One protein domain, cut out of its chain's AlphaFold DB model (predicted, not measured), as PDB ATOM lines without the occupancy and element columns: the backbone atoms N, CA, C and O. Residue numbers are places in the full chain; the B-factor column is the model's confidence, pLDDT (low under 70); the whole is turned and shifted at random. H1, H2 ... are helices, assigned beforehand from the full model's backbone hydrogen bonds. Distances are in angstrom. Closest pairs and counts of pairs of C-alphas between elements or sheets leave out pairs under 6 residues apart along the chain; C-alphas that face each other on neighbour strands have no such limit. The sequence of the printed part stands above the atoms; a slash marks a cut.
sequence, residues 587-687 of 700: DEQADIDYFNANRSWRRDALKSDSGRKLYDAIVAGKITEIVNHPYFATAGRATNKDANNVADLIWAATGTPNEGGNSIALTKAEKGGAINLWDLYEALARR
ATOM      1  N   ASP A 587     156.512 176.791  45.480       86.62
ATOM      2  CA  ASP A 587     157.385 175.696  45.060       86.62
ATOM      3  C   ASP A 587     156.848 174.304  45.437       86.62
ATOM      4  O   ASP A 587     156.967 173.381  44.637       86.62
ATOM      5  N   GLU A 588     156.190 174.133  46.589       89.25
ATOM      6  CA  GLU A 588     155.484 172.881  46.909       89.25
ATOM      7  C   GLU A 588     154.281 172.649  45.993       89.25
ATOM      8  O   GLU A 588     154.028 171.515  45.597       89.25
ATOM      9  N   GLN A 589     153.545 173.703  45.631       89.50
ATOM     10  CA  GLN A 589     152.411 173.602  44.715       89.50
ATOM     11  C   GLN A 589     152.905 173.264  43.305       89.50
ATOM     12  O   GLN A 589     152.364 172.357  42.678       89.50
ATOM     13  N   ALA A 590     153.994 173.895  42.853       89.44
ATOM     14  CA  ALA A 590     154.656 173.528  41.603       89.44
ATOM     15  C   ALA A 590     155.146 172.066  41.598       89.44
ATOM     16  O   ALA A 590     155.005 171.393  40.579       89.44
ATOM     17  N   ASP A 591     155.665 171.551  42.720       93.69
ATOM     18  CA  ASP A 591     156.066 170.143  42.847       93.69
ATOM     19  C   ASP A 591     154.851 169.192  42.861       93.69
ATOM     20  O   ASP A 591     154.886 168.143  42.220       93.69
ATOM     21  N   ILE A 592     153.753 169.554  43.534       93.38
ATOM     22  CA  ILE A 592     152.484 168.799  43.526       93.38
ATOM     23  C   ILE A 592     151.909 168.724  42.108       93.38
ATOM     24  O   ILE A 592     151.523 167.644  41.657       93.38
ATOM     25  N   ASP A 593     151.884 169.847  41.391       91.81
ATOM     26  CA  ASP A 593     151.404 169.922  40.012       91.81
ATOM     27  C   ASP A 593     152.337 169.162  39.058       91.81
ATOM     28  O   ASP A 593     151.867 168.437  38.180       91.81
ATOM     29  N   TYR A 594     153.654 169.216  39.285       95.38
ATOM     30  CA  TYR A 594     154.637 168.397  38.576       95.38
ATOM     31  C   TYR A 594     154.392 166.895  38.791       95.38
ATOM     32  O   TYR A 594     154.284 166.158  37.806       95.38
ATOM     33  N   PHE A 595     154.243 166.435  40.038       96.00
ATOM     34  CA  PHE A 595     153.938 165.035  40.354       96.00
ATOM     35  C   PHE A 595     152.597 164.582  39.761       96.00
ATOM     36  O   PHE A 595     152.473 163.449  39.284       96.00
ATOM     37  N   ASN A 596     151.599 165.470  39.756       95.00
ATOM     38  CA  ASN A 596     150.277 165.196  39.207       95.00
ATOM     39  C   ASN A 596     150.269 165.112  37.669       95.00
ATOM     40  O   ASN A 596     149.586 164.251  37.116       95.00
ATOM     41  N   ALA A 597     151.048 165.952  36.982       92.69
ATOM     42  CA  ALA A 597     151.115 165.990  35.520       92.69
ATOM     43  C   ALA A 597     152.088 164.966  34.901       92.69
ATOM     44  O   ALA A 597     151.909 164.578  33.745       92.69
ATOM     45  N   ASN A 598     153.126 164.530  35.626       93.31
ATOM     46  CA  ASN A 598     154.219 163.729  35.059       93.31
ATOM     47  C   ASN A 598     154.172 162.253  35.477       93.31
ATOM     48  O   ASN A 598     153.992 161.909  36.644       93.31
ATOM     49  N   ARG A 599     154.419 161.369  34.501       90.00
ATOM     50  CA  ARG A 599     154.521 159.909  34.688       90.00
ATOM     51  C   ARG A 599     155.927 159.432  35.072       90.00
ATOM     52  O   ARG A 599     156.090 158.347  35.622       90.00
ATOM     53  N   SER A 600     156.936 160.242  34.758       93.31
ATOM     54  CA  SER A 600     158.330 160.027  35.137       93.31
ATOM     55  C   SER A 600     158.791 161.232  35.945       93.31
ATOM     56  O   SER A 600     158.722 162.362  35.458       93.31
ATOM     57  N   TRP A 601     159.190 161.002  37.191       96.00
ATOM     58  CA  TRP A 601     159.621 162.043  38.120       96.00
ATOM     59  C   TRP A 601     161.145 162.136  38.119       96.00
ATOM     60  O   TRP A 601     161.818 161.111  38.054       96.00
ATOM     61  N   ARG A 602     161.700 163.346  38.213       93.88
ATOM     62  CA  ARG A 602     163.147 163.599  38.305       93.88
ATOM     63  C   ARG A 602     163.453 164.477  39.502       93.88
ATOM     64  O   ARG A 602     162.786 165.491  39.687       93.88
ATOM     65  N   ARG A 603     164.499 164.136  40.257       92.69
ATOM     66  CA  ARG A 603     164.902 164.880  41.459       92.69
ATOM     67  C   ARG A 603     165.195 166.356  41.178       92.69
ATOM     68  O   ARG A 603     164.757 167.224  41.926       92.69
ATOM     69  N   ASP A 604     165.876 166.628  40.068       91.69
ATOM     70  CA  ASP A 604     166.339 167.971  39.691       91.69
ATOM     71  C   ASP A 604     165.215 168.890  39.179       91.69
ATOM     72  O   ASP A 604     165.415 170.094  39.038       91.69
ATOM     73  N   ALA A 605     164.025 168.340  38.910       90.19
ATOM     74  CA  ALA A 605     162.838 169.126  38.573       90.19
ATOM     75  C   ALA A 605     162.117 169.681  39.818       90.19
ATOM     76  O   ALA A 605     161.242 170.534  39.676       90.19
ATOM     77  N   LEU A 606     162.471 169.196  41.016       93.56
ATOM     78  CA  LEU A 606     161.772 169.485  42.266       93.56
ATOM     79  C   LEU A 606     162.376 170.697  42.970       93.56
ATOM     80  O   LEU A 606     163.587 170.765  43.229       93.56
ATOM     81  N   LYS A 607     161.517 171.655  43.301       90.44
ATOM     82  CA  LYS A 607     161.900 172.949  43.867       90.44
ATOM     83  C   LYS A 607     161.892 172.942  45.388       90.44
ATOM     84  O   LYS A 607     162.811 173.488  45.997       90.44
ATOM     85  N   SER A 608     160.892 172.303  45.990       92.94
ATOM     86  CA  SER A 608     160.712 172.247  47.437       92.94
ATOM     87  C   SER A 608     161.459 171.070  48.068       92.94
ATOM     88  O   SER A 608     161.570 169.977  47.504       92.94
ATOM     89  N   ASP A 609     161.905 171.249  49.310       89.88
ATOM     90  CA  ASP A 609     162.461 170.141  50.094       89.88
ATOM     91  C   ASP A 609     161.388 169.111  50.490       89.88
ATOM     92  O   ASP A 609     161.720 167.976  50.822       89.88
ATOM     93  N   SER A 610     160.107 169.485  50.417       91.00
ATOM     94  CA  SER A 610     158.943 168.599  50.562       91.00
ATOM     95  C   SER A 610     158.908 167.584  49.409       91.00
ATOM     96  O   SER A 610     158.998 166.376  49.623       91.00
ATOM     97  N   GLY A 611     158.914 168.064  48.159       89.94
ATOM     98  CA  GLY A 611     158.970 167.217  46.968       89.94
ATOM     99  C   GLY A 611     160.227 166.346  46.925       89.94
ATOM    100  O   GLY A 611     160.141 165.142  46.669       89.94
ATOM    101  N   ARG A 612     161.395 166.913  47.255       93.56
ATOM    102  CA  ARG A 612     162.657 166.153  47.318       93.56
ATOM    103  C   ARG A 612     162.622 165.040  48.366       93.56
ATOM    104  O   ARG A 612     163.049 163.934  48.054       93.56
ATOM    105  N   LYS A 613     162.055 165.275  49.558       93.25
ATOM    106  CA  LYS A 613     161.874 164.226  50.580       93.25
ATOM    107  C   LYS A 613     161.000 163.075  50.086       93.25
ATOM    108  O   LYS A 613     161.334 161.930  50.368       93.25
ATOM    109  N   LEU A 614     159.938 163.343  49.320       95.19
ATOM    110  CA  LEU A 614     159.137 162.277  48.706       95.19
ATOM    111  C   LEU A 614     159.956 161.445  47.708       95.19
ATOM    112  O   LEU A 614     159.913 160.218  47.758       95.19
ATOM    113  N   TYR A 615     160.714 162.103  46.826       95.50
ATOM    114  CA  TYR A 615     161.587 161.423  45.865       95.50
ATOM    115  C   TYR A 615     162.637 160.563  46.582       95.50
ATOM    116  O   TYR A 615     162.756 159.368  46.320       95.50
ATOM    117  N   ASP A 616     163.339 161.150  47.551       93.88
ATOM    118  CA  ASP A 616     164.400 160.492  48.311       93.88
ATOM    119  C   ASP A 616     163.861 159.346  49.184       93.88
ATOM    120  O   ASP A 616     164.528 158.323  49.322       93.88
ATOM    121  N   ALA A 617     162.634 159.446  49.712       93.44
ATOM    122  CA  ALA A 617     161.973 158.348  50.422       93.44
ATOM    123  C   ALA A 617     161.643 157.160  49.498       93.44
ATOM    124  O   ALA A 617     161.752 156.010  49.932       93.44
ATOM    125  N   ILE A 618     161.299 157.413  48.227       94.00
ATOM    126  CA  ILE A 618     161.129 156.360  47.212       94.00
ATOM    127  C   ILE A 618     162.483 155.713  46.892       94.00
ATOM    128  O   ILE A 618     162.595 154.492  46.985       94.00
ATOM    129  N   VAL A 619     163.528 156.496  46.598       93.56
ATOM    130  CA  VAL A 619     164.870 155.950  46.294       93.56
ATOM    131  C   VAL A 619     165.476 155.207  47.494       93.56
ATOM    132  O   VAL A 619     166.142 154.192  47.312       93.56
ATOM    133  N   ALA A 620     165.193 155.636  48.726       91.44
ATOM    134  CA  ALA A 620     165.601 154.951  49.954       91.44
ATOM    135  C   ALA A 620     164.690 153.767  50.354       91.44
ATOM    136  O   ALA A 620     164.946 153.116  51.366       91.44
ATOM    137  N   GLY A 621     163.626 153.475  49.597       91.25
ATOM    138  CA  GLY A 621     162.729 152.339  49.841       91.25
ATOM    139  C   GLY A 621     161.862 152.433  51.099       91.25
ATOM    140  O   GLY A 621     161.415 151.402  51.610       91.25
ATOM    141  N   LYS A 622     161.625 153.641  51.615       92.50
ATOM    142  CA  LYS A 622     160.990 153.884  52.915       92.50
ATOM    143  C   LYS A 622     159.465 153.984  52.820       92.50
ATOM    144  O   LYS A 622     158.900 155.076  52.857       92.50
ATOM    145  N   ILE A 623     158.789 152.839  52.741       91.06
ATOM    146  CA  ILE A 623     157.325 152.739  52.563       91.06
ATOM    147  C   ILE A 623     156.546 153.685  53.499       91.06
ATOM    148  O   ILE A 623     155.723 154.468  53.024       91.06
ATOM    149  N   THR A 624     156.861 153.691  54.797       89.44
ATOM    150  CA  THR A 624     156.177 154.517  55.810       89.44
ATOM    151  C   THR A 624     156.358 156.028  55.618       89.44
ATOM    152  O   THR A 624     155.425 156.780  55.897       89.44
ATOM    153  N   GLU A 625     157.506 156.499  55.117       92.06
ATOM    154  CA  GLU A 625     157.713 157.931  54.822       92.06
ATOM    155  C   GLU A 625     156.976 158.354  53.540       92.06
ATOM    156  O   GLU A 625     156.466 159.470  53.471       92.06
ATOM    157  N   ILE A 626     156.842 157.453  52.558       93.62
ATOM    158  CA  ILE A 626     156.119 157.712  51.303       93.62
ATOM    159  C   ILE A 626     154.610 157.841  51.563       93.62
ATOM    160  O   ILE A 626     154.002 158.841  51.189       93.62
ATOM    161  N   VAL A 627     153.989 156.851  52.218       91.81
ATOM    162  CA  VAL A 627     152.520 156.806  52.405       91.81
ATOM    163  C   VAL A 627     151.986 157.910  53.319       91.81
ATOM    164  O   VAL A 627     150.863 158.366  53.122       91.81
ATOM    165  N   ASN A 628     152.794 158.366  54.283       91.69
ATOM    166  CA  ASN A 628     152.456 159.479  55.174       91.69
ATOM    167  C   ASN A 628     152.877 160.851  54.614       91.69
ATOM    168  O   ASN A 628     152.638 161.871  55.260       91.69
ATOM    169  N   HIS A 629     153.498 160.912  53.430       94.00
ATOM    170  CA  HIS A 629     153.928 162.182  52.852       94.00
ATOM    171  C   HIS A 629     152.720 163.091  52.561       94.00
ATOM    172  O   HIS A 629     151.733 162.600  52.001       94.00
ATOM    173  N   PRO A 630     152.773 164.416  52.824       90.88
ATOM    174  CA  PRO A 630     151.639 165.322  52.610       90.88
ATOM    175  C   PRO A 630     151.038 165.319  51.199       90.88
ATOM    176  O   PRO A 630     149.886 165.712  51.048       90.88
ATOM    177  N   TYR A 631     151.775 164.869  50.176       93.44
ATOM    178  CA  TYR A 631     151.250 164.629  48.822       93.44
ATOM    179  C   TYR A 631     150.175 163.527  48.788       93.44
ATOM    180  O   TYR A 631     149.122 163.728  48.189       93.44
ATOM    181  N   PHE A 632     150.417 162.394  49.460       94.25
ATOM    182  CA  PHE A 632     149.514 161.238  49.490       94.25
ATOM    183  C   PHE A 632     148.540 161.259  50.672       94.25
ATOM    184  O   PHE A 632     147.395 160.848  50.509       94.25
ATOM    185  N   ALA A 633     148.977 161.750  51.837       90.19
ATOM    186  CA  ALA A 633     148.198 161.755  53.076       90.19
ATOM    187  C   ALA A 633     147.178 162.907  53.179       90.19
ATOM    188  O   ALA A 633     146.382 162.944  54.113       90.19
ATOM    189  N   THR A 634     147.180 163.857  52.235       88.00
ATOM    190  CA  THR A 634     146.153 164.909  52.139       88.00
ATOM    191  C   THR A 634     145.150 164.559  51.046       88.00
ATOM    192  O   THR A 634     145.507 164.508  49.866       88.00
ATOM    193  N   ALA A 635     143.890 164.356  51.438       82.50
ATOM    194  CA  ALA A 635     142.805 164.011  50.524       82.50
ATOM    195  C   ALA A 635     142.715 165.000  49.345       82.50
ATOM    196  O   ALA A 635     142.773 166.216  49.522       82.50
ATOM    197  N   GLY A 636     142.598 164.464  48.128       81.75
ATOM    198  CA  GLY A 636     142.496 165.240  46.888       81.75
ATOM    199  C   GLY A 636     143.803 165.832  46.337       81.75
ATOM    200  O   GLY A 636     143.788 166.311  45.206       81.75
ATOM    201  N   ARG A 637     144.935 165.788  47.063       88.50
ATOM    202  CA  ARG A 637     146.203 166.390  46.592       88.50
ATOM    203  C   ARG A 637     146.933 165.539  45.544       88.50
ATOM    204  O   ARG A 637     147.412 166.084  44.549       88.50
ATOM    205  N   ALA A 638     147.002 164.221  45.733       91.62
ATOM    206  CA  ALA A 638     147.512 163.295  44.722       91.62
ATOM    207  C   ALA A 638     146.393 162.909  43.741       91.62
ATOM    208  O   ALA A 638     145.540 162.082  44.065       91.62
ATOM    209  N   THR A 639     146.403 163.475  42.532       91.88
ATOM    210  CA  THR A 639     145.415 163.187  41.471       91.88
ATOM    211  C   THR A 639     145.950 162.238  40.392       91.88
ATOM    212  O   THR A 639     145.169 161.612  39.671       91.88
ATOM    213  N   ASN A 640     147.273 162.057  40.311       92.06
ATOM    214  CA  ASN A 640     147.914 161.089  39.420       92.06
ATOM    215  C   ASN A 640     147.529 159.644  39.798       92.06
ATOM    216  O   ASN A 640     147.696 159.205  40.941       92.06
ATOM    217  N   LYS A 641     146.998 158.900  38.820       91.56
ATOM    218  CA  LYS A 641     146.508 157.525  39.002       91.56
ATOM    219  C   LYS A 641     147.643 156.525  39.216       91.56
ATOM    220  O   LYS A 641     147.547 155.712  40.127       91.56
ATOM    221  N   ASP A 642     148.723 156.615  38.440       90.31
ATOM    222  CA  ASP A 642     149.871 155.708  38.574       90.31
ATOM    223  C   ASP A 642     150.560 155.923  39.935       90.31
ATOM    224  O   ASP A 642     150.876 154.956  40.626       90.31
ATOM    225  N   ALA A 643     150.682 157.179  40.385       92.62
ATOM    226  CA  ALA A 643     151.209 157.512  41.712       92.62
ATOM    227  C   ALA A 643     150.335 156.956  42.853       92.62
ATOM    228  O   ALA A 643     150.856 156.367  43.800       92.62
ATOM    229  N   ASN A 644     149.006 157.092  42.761       93.69
ATOM    230  CA  ASN A 644     148.090 156.514  43.749       93.69
ATOM    231  C   ASN A 644     148.120 154.981  43.753       93.69
ATOM    232  O   ASN A 644     148.127 154.391  44.829       93.69
ATOM    233  N   ASN A 645     148.201 154.339  42.584       92.50
ATOM    234  CA  ASN A 645     148.314 152.885  42.472       92.50
ATOM    235  C   ASN A 645     149.621 152.365  43.103       92.50
ATOM    236  O   ASN A 645     149.612 151.332  43.773       92.50
ATOM    237  N   VAL A 646     150.736 153.087  42.935       94.19
ATOM    238  CA  VAL A 646     152.002 152.814  43.641       94.19
ATOM    239  C   VAL A 646     151.818 152.949  45.157       94.19
ATOM    240  O   VAL A 646     152.176 152.027  45.888       94.19
ATOM    241  N   ALA A 647     151.218 154.047  45.631       93.38
ATOM    242  CA  ALA A 647     150.976 154.288  47.057       93.38
ATOM    243  C   ALA A 647     150.047 153.236  47.700       93.38
ATOM    244  O   ALA A 647     150.284 152.805  48.828       93.38
ATOM    245  N   ASP A 648     149.020 152.786  46.976       92.75
ATOM    246  CA  ASP A 648     148.113 151.718  47.406       92.75
ATOM    247  C   ASP A 648     148.836 150.361  47.500       92.75
ATOM    248  O   ASP A 648     148.658 149.637  48.480       92.75
ATOM    249  N   LEU A 649     149.686 150.017  46.521       92.31
ATOM    250  CA  LEU A 649     150.432 148.750  46.506       92.31
ATOM    251  C   LEU A 649     151.510 148.661  47.592       92.31
ATOM    252  O   LEU A 649     151.721 147.576  48.139       92.31
ATOM    253  N   ILE A 650     152.193 149.765  47.916       94.06
ATOM    254  CA  ILE A 650     153.156 149.767  49.028       94.06
ATOM    255  C   ILE A 650     152.435 149.717  50.379       94.06
ATOM    256  O   ILE A 650     152.849 148.946  51.236       94.06
ATOM    257  N   TRP A 651     151.318 150.441  50.540       94.25
ATOM    258  CA  TRP A 651     150.526 150.426  51.775       94.25
ATOM    259  C   TRP A 651     149.903 149.059  52.070       94.25
ATOM    260  O   TRP A 651     149.927 148.602  53.212       94.25
ATOM    261  N   ALA A 652     149.394 148.386  51.034       91.38
ATOM    262  CA  ALA A 652     148.868 147.030  51.137       91.38
ATOM    263  C   ALA A 652     149.925 146.021  51.618       91.38
ATOM    264  O   ALA A 652     149.554 144.998  52.186       91.38
ATOM    265  N   ALA A 653     151.216 146.296  51.396       88.88
ATOM    266  CA  ALA A 653     152.323 145.444  51.819       88.88
ATOM    267  C   ALA A 653     152.897 145.785  53.205       88.88
ATOM    268  O   ALA A 653     153.621 144.950  53.747       88.88
ATOM    269  N   THR A 654     152.585 146.947  53.787       89.25
ATOM    270  CA  THR A 654     153.028 147.323  55.142       89.25
ATOM    271  C   THR A 654     152.547 146.300  56.176       89.25
ATOM    272  O   THR A 654     151.365 145.964  56.210       89.25
ATOM    273  N   GLY A 655     153.449 145.798  57.020       84.31
ATOM    274  CA  GLY A 655     153.167 144.755  58.012       84.31
ATOM    275  C   GLY A 655     153.060 143.334  57.442       84.31
ATOM    276  O   GLY A 655     152.786 142.404  58.195       84.31
ATOM    277  N   THR A 656     153.287 143.137  56.138       88.81
ATOM    278  CA  THR A 656     153.235 141.816  55.480       88.81
ATOM    279  C   THR A 656     154.645 141.287  55.174       88.81
ATOM    280  O   THR A 656     155.577 142.085  55.022       88.81
ATOM    281  N   PRO A 657     154.834 139.969  54.950       87.12
ATOM    282  CA  PRO A 657     156.114 139.412  54.490       87.12
ATOM    283  C   PRO A 657     156.659 140.039  53.192       87.12
ATOM    284  O   PRO A 657     157.852 139.936  52.899       87.12
ATOM    285  N   ASN A 658     155.807 140.711  52.412       89.00
ATOM    286  CA  ASN A 658     156.172 141.330  51.143       89.00
ATOM    287  C   ASN A 658     156.756 142.748  51.305       89.00
ATOM    288  O   ASN A 658     157.283 143.286  50.328       89.00
ATOM    289  N   GLU A 659     156.716 143.354  52.502       89.69
ATOM    290  CA  GLU A 659     157.168 144.735  52.743       89.69
ATOM    291  C   GLU A 659     158.630 144.951  52.313       89.69
ATOM    292  O   GLU A 659     158.923 145.822  51.490       89.69
ATOM    293  N   GLY A 660     159.545 144.093  52.778       88.69
ATOM    294  CA  GLY A 660     160.959 144.142  52.387       88.69
ATOM    295  C   GLY A 660     161.171 143.914  50.885       88.69
ATOM    296  O   GLY A 660     162.029 144.545  50.266       88.69
ATOM    297  N   GLY A 661     160.332 143.083  50.259       87.31
ATOM    298  CA  GLY A 661     160.327 142.878  48.810       87.31
ATOM    299  C   GLY A 661     159.949 144.141  48.029       87.31
ATOM    300  O   GLY A 661     160.542 144.402  46.977       87.31
ATOM    301  N   ASN A 662     159.015 144.938  48.554       89.88
ATOM    302  CA  ASN A 662     158.603 146.219  47.980       89.88
ATOM    303  C   ASN A 662     159.611 147.340  48.269       89.88
ATOM    304  O   ASN A 662     159.914 148.114  47.364       89.88
ATOM    305  N   SER A 663     160.233 147.373  49.451       92.88
ATOM    306  CA  SER A 663     161.362 148.271  49.745       92.88
ATOM    307  C   SER A 663     162.538 148.055  48.770       92.88
ATOM    308  O   SER A 663     163.062 149.000  48.174       92.88
ATOM    309  N   ILE A 664     162.877 146.794  48.472       90.88
ATOM    310  CA  ILE A 664     163.901 146.423  47.475       90.88
ATOM    311  C   ILE A 664     163.459 146.719  46.023       90.88
ATOM    312  O   ILE A 664     164.300 146.808  45.124       90.88
ATOM    313  N   ALA A 665     162.157 146.874  45.756       90.94
ATOM    314  CA  ALA A 665     161.656 147.327  44.456       90.94
ATOM    315  C   ALA A 665     161.775 148.854  44.305       90.94
ATOM    316  O   ALA A 665     162.226 149.332  43.266       90.94
ATOM    317  N   LEU A 666     161.434 149.599  45.361       92.88
ATOM    318  CA  LEU A 666     161.526 151.060  45.442       92.88
ATOM    319  C   LEU A 666     162.979 151.558  45.307       92.88
ATOM    320  O   LEU A 666     163.252 152.414  44.470       92.88
ATOM    321  N   THR A 667     163.941 150.926  45.993       92.31
ATOM    322  CA  THR A 667     165.388 151.232  45.841       92.31
ATOM    323  C   THR A 667     165.961 150.932  44.446       92.31
ATOM    324  O   THR A 667     167.105 151.271  44.154       92.31
ATOM    325  N   LYS A 668     165.179 150.302  43.556       91.31
ATOM    326  CA  LYS A 668     165.528 150.006  42.152       91.31
ATOM    327  C   LYS A 668     164.619 150.737  41.153       91.31
ATOM    328  O   LYS A 668     164.622 150.407  39.964       91.31
ATOM    329  N   ALA A 669     163.829 151.698  41.636       89.12
ATOM    330  CA  ALA A 669     162.908 152.490  40.829       89.12
ATOM    331  C   ALA A 669     163.623 153.580  40.019       89.12
ATOM    332  O   ALA A 669     163.218 153.864  38.891       89.12
ATOM    333  N   GLU A 670     164.691 154.166  40.571       91.44
ATOM    334  CA  GLU A 670     165.483 155.182  39.883       91.44
ATOM    335  C   GLU A 670     166.389 154.567  38.807       91.44
ATOM    336  O   GLU A 670     167.181 153.658  39.063       91.44
ATOM    337  N   LYS A 671     166.290 155.094  37.584       85.81
ATOM    338  CA  LYS A 671     167.154 154.752  36.447       85.81
ATOM    339  C   LYS A 671     167.476 156.027  35.671       85.81
ATOM    340  O   LYS A 671     166.578 156.669  35.138       85.81
ATOM    341  N   GLY A 672     168.754 156.405  35.603       82.00
ATOM    342  CA  GLY A 672     169.182 157.610  34.876       82.00
ATOM    343  C   GLY A 672     168.638 158.925  35.461       82.00
ATOM    344  O   GLY A 672     168.242 159.814  34.702       82.00
ATOM    345  N   GLY A 673     168.579 159.025  36.796       86.19
ATOM    346  CA  GLY A 673     168.077 160.208  37.511       86.19
ATOM    347  C   GLY A 673     166.570 160.435  37.355       86.19
ATOM    348  O   GLY A 673     166.119 161.581  37.309       86.19
ATOM    349  N   ALA A 674     165.800 159.361  37.154       91.38
ATOM    350  CA  ALA A 674     164.352 159.415  37.009       91.38
ATOM    351  C   ALA A 674     163.660 158.167  37.579       91.38
ATOM    352  O   ALA A 674     164.167 157.052  37.440       91.38
ATOM    353  N   ILE A 675     162.466 158.353  38.143       94.25
ATOM    354  CA  ILE A 675     161.554 157.302  38.607       94.25
ATOM    355  C   ILE A 675     160.359 157.252  37.652       94.25
ATOM    356  O   ILE A 675     159.536 158.166  37.637       94.25
ATOM    357  N   ASN A 676     160.233 156.175  36.875       94.88
ATOM    358  CA  ASN A 676     159.045 155.922  36.056       94.88
ATOM    359  C   ASN A 676     157.966 155.235  36.909       94.88
ATOM    360  O   ASN A 676     158.147 154.093  37.340       94.88
ATOM    361  N   LEU A 677     156.836 155.914  37.130       92.94
ATOM    362  CA  LEU A 677     155.742 155.405  37.961       92.94
ATOM    363  C   LEU A 677     155.138 154.105  37.422       92.94
ATOM    364  O   LEU A 677     154.707 153.274  38.215       92.94
ATOM    365  N   TRP A 678     155.128 153.901  36.100       89.62
ATOM    366  CA  TRP A 678     154.583 152.679  35.507       89.62
ATOM    367  C   TRP A 678     155.495 151.469  35.732       89.62
ATOM    368  O   TRP A 678     155.031 150.420  36.173       89.62
ATOM    369  N   ASP A 679     156.803 151.625  35.509       90.56
ATOM    370  CA  ASP A 679     157.777 150.552  35.752       90.56
ATOM    371  C   ASP A 679     157.821 150.176  37.242       90.56
ATOM    372  O   ASP A 679     157.986 149.006  37.591       90.56
ATOM    373  N   LEU A 680     157.652 151.171  38.122       93.06
ATOM    374  CA  LEU A 680     157.536 150.974  39.565       93.06
ATOM    375  C   LEU A 680     156.219 150.276  39.937       93.06
ATOM    376  O   LEU A 680     156.243 149.306  40.694       93.06
ATOM    377  N   TYR A 681     155.086 150.704  39.372       93.69
ATOM    378  CA  TYR A 681     153.794 150.035  39.535       93.69
ATOM    379  C   TYR A 681     153.872 148.558  39.120       93.69
ATOM    380  O   TYR A 681     153.509 147.688  39.908       93.69
ATOM    381  N   GLU A 682     154.429 148.245  37.946       91.00
ATOM    382  CA  GLU A 682     154.632 146.859  37.510       91.00
ATOM    383  C   GLU A 682     155.564 146.074  38.446       91.00
ATOM    384  O   GLU A 682     155.310 144.902  38.739       91.00
ATOM    385  N   ALA A 683     156.640 146.693  38.941       89.50
ATOM    386  CA  ALA A 683     157.562 146.050  39.874       89.50
ATOM    387  C   ALA A 683     156.905 145.719  41.229       89.50
ATOM    388  O   ALA A 683     157.241 144.692  41.828       89.50
ATOM    389  N   LEU A 684     155.976 146.552  41.699       92.06
ATOM    390  CA  LEU A 684     155.231 146.359  42.947       92.06
ATOM    391  C   LEU A 684     154.032 145.417  42.773       92.06
ATOM    392  O   LEU A 684     153.784 144.572  43.630       92.06
ATOM    393  N   ALA A 685     153.318 145.485  41.646       89.00
ATOM    394  CA  ALA A 685     152.163 144.631  41.361       89.00
ATOM    395  C   ALA A 685     152.549 143.140  41.327       89.00
ATOM    396  O   ALA A 685     151.834 142.295  41.862       89.00
ATOM    397  N   ARG A 686     153.744 142.827  40.801       86.50
ATOM    398  CA  ARG A 686     154.359 141.482  40.818       86.50
ATOM    399  C   ARG A 686     154.731 140.976  42.226       86.50
ATOM    400  O   ARG A 686     155.216 139.856  42.354       86.50
ATOM    401  N   ARG A 687     154.552 141.801  43.263       84.88
ATOM    402  CA  ARG A 687     154.875 141.541  44.675       84.88
ATOM    403  C   ARG A 687     153.690 141.813  45.612       84.88
ATOM    404  O   ARG A 687     153.886 141.931  46.821       84.88
TER     405      ARG A 687
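Overview. This is residues 587 to 687 of the 700 residues of an uncharacterized protein of Prevotella sp. CAG:1031 (UniProt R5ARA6). Three helices, H5, H6 and H7, lie side by side with their centres in a triangle and make one end of the domain, H6 running against the other two. Toward the other end H1 and H2 touch at a steep tilt of 44 degrees, running the same way, and short H3 packs between H2 and H5; the long loop after H1 and the loop before H7 pair briefly at residues 600 to 601 and 675 to 676. The printed part has 101 residues with seven named helices, H1 to H7 in chain order, and no named strand: all helix, with 61 residues in helices, their packing mostly aligned. It is compact, with a radius of gyration of the C-alphas of 12.3 A, and spans 37 by 31 by 21 A.

Arrangement. H5, residues 641 to 653, is the hub, touching three helices. It touches H7, residues 677 to 685, the same way at a shallow tilt of 28 degrees; the closest C-alphas, of Val 646 and Tyr 681, are 5.3 A apart. With residues 650 to 653 alone it touches H6, residues 659 to 666, in a helical hairpin at a shallow tilt of 30 degrees, closest at C-alphas 653 and 659, 5.0 A. H6 and H7 form another helical hairpin, at a shallow tilt of 24 degrees, closest at C-alphas 662 and 684, 6.1 A. With residues 647 to 651 alone H5 touches H3, residues 623 to 627, closest at C-alphas 647 and 627, 6.1 A. H3 touches H2, residues 609 to 619, closest at C-alphas 626 and 617, 6.0 A. H2 touches H1, residues 587 to 597, the same way at a steep tilt of 44 degrees, closest at C-alphas 611 and 591, 5.8 A. H4, residues 630 to 633, is close to but not clearly touching H1, with C-alphas 592 and 631 the closest at 6.9 A. H1 and H7 are apart. Every O i to N i+4 pair is within hydrogen-bond range in H1, H2, H3, H6 and H7, and 8 of 9 in H5; H4 is too short for such a pair, and its one O i to N i+3 pair is not within range.

Along the chain. H5 measures 18.5 A from C-alpha 641 at (146.508, 157.525, 39.002) to C-alpha 653. H1 begins at C-alpha 587, (157.385, 175.696, 45.060), and measures 15.0 A; H2 measures 14.9 A, H7 11.9 A and H6 10.6 A. H3 and H4 have five and four residues. H7 ends at C-alpha 685, (152.163, 144.631, 41.361).

Size, cuts and confidence. The two C-alphas farthest apart, of Asp 587 and Pro 657, are 37.5 A apart. The printed part has no cut. The link from H1 to H2, 11 residues, is long. The mean pLDDT of the printed part is 91.2, and no printed residue is under 70.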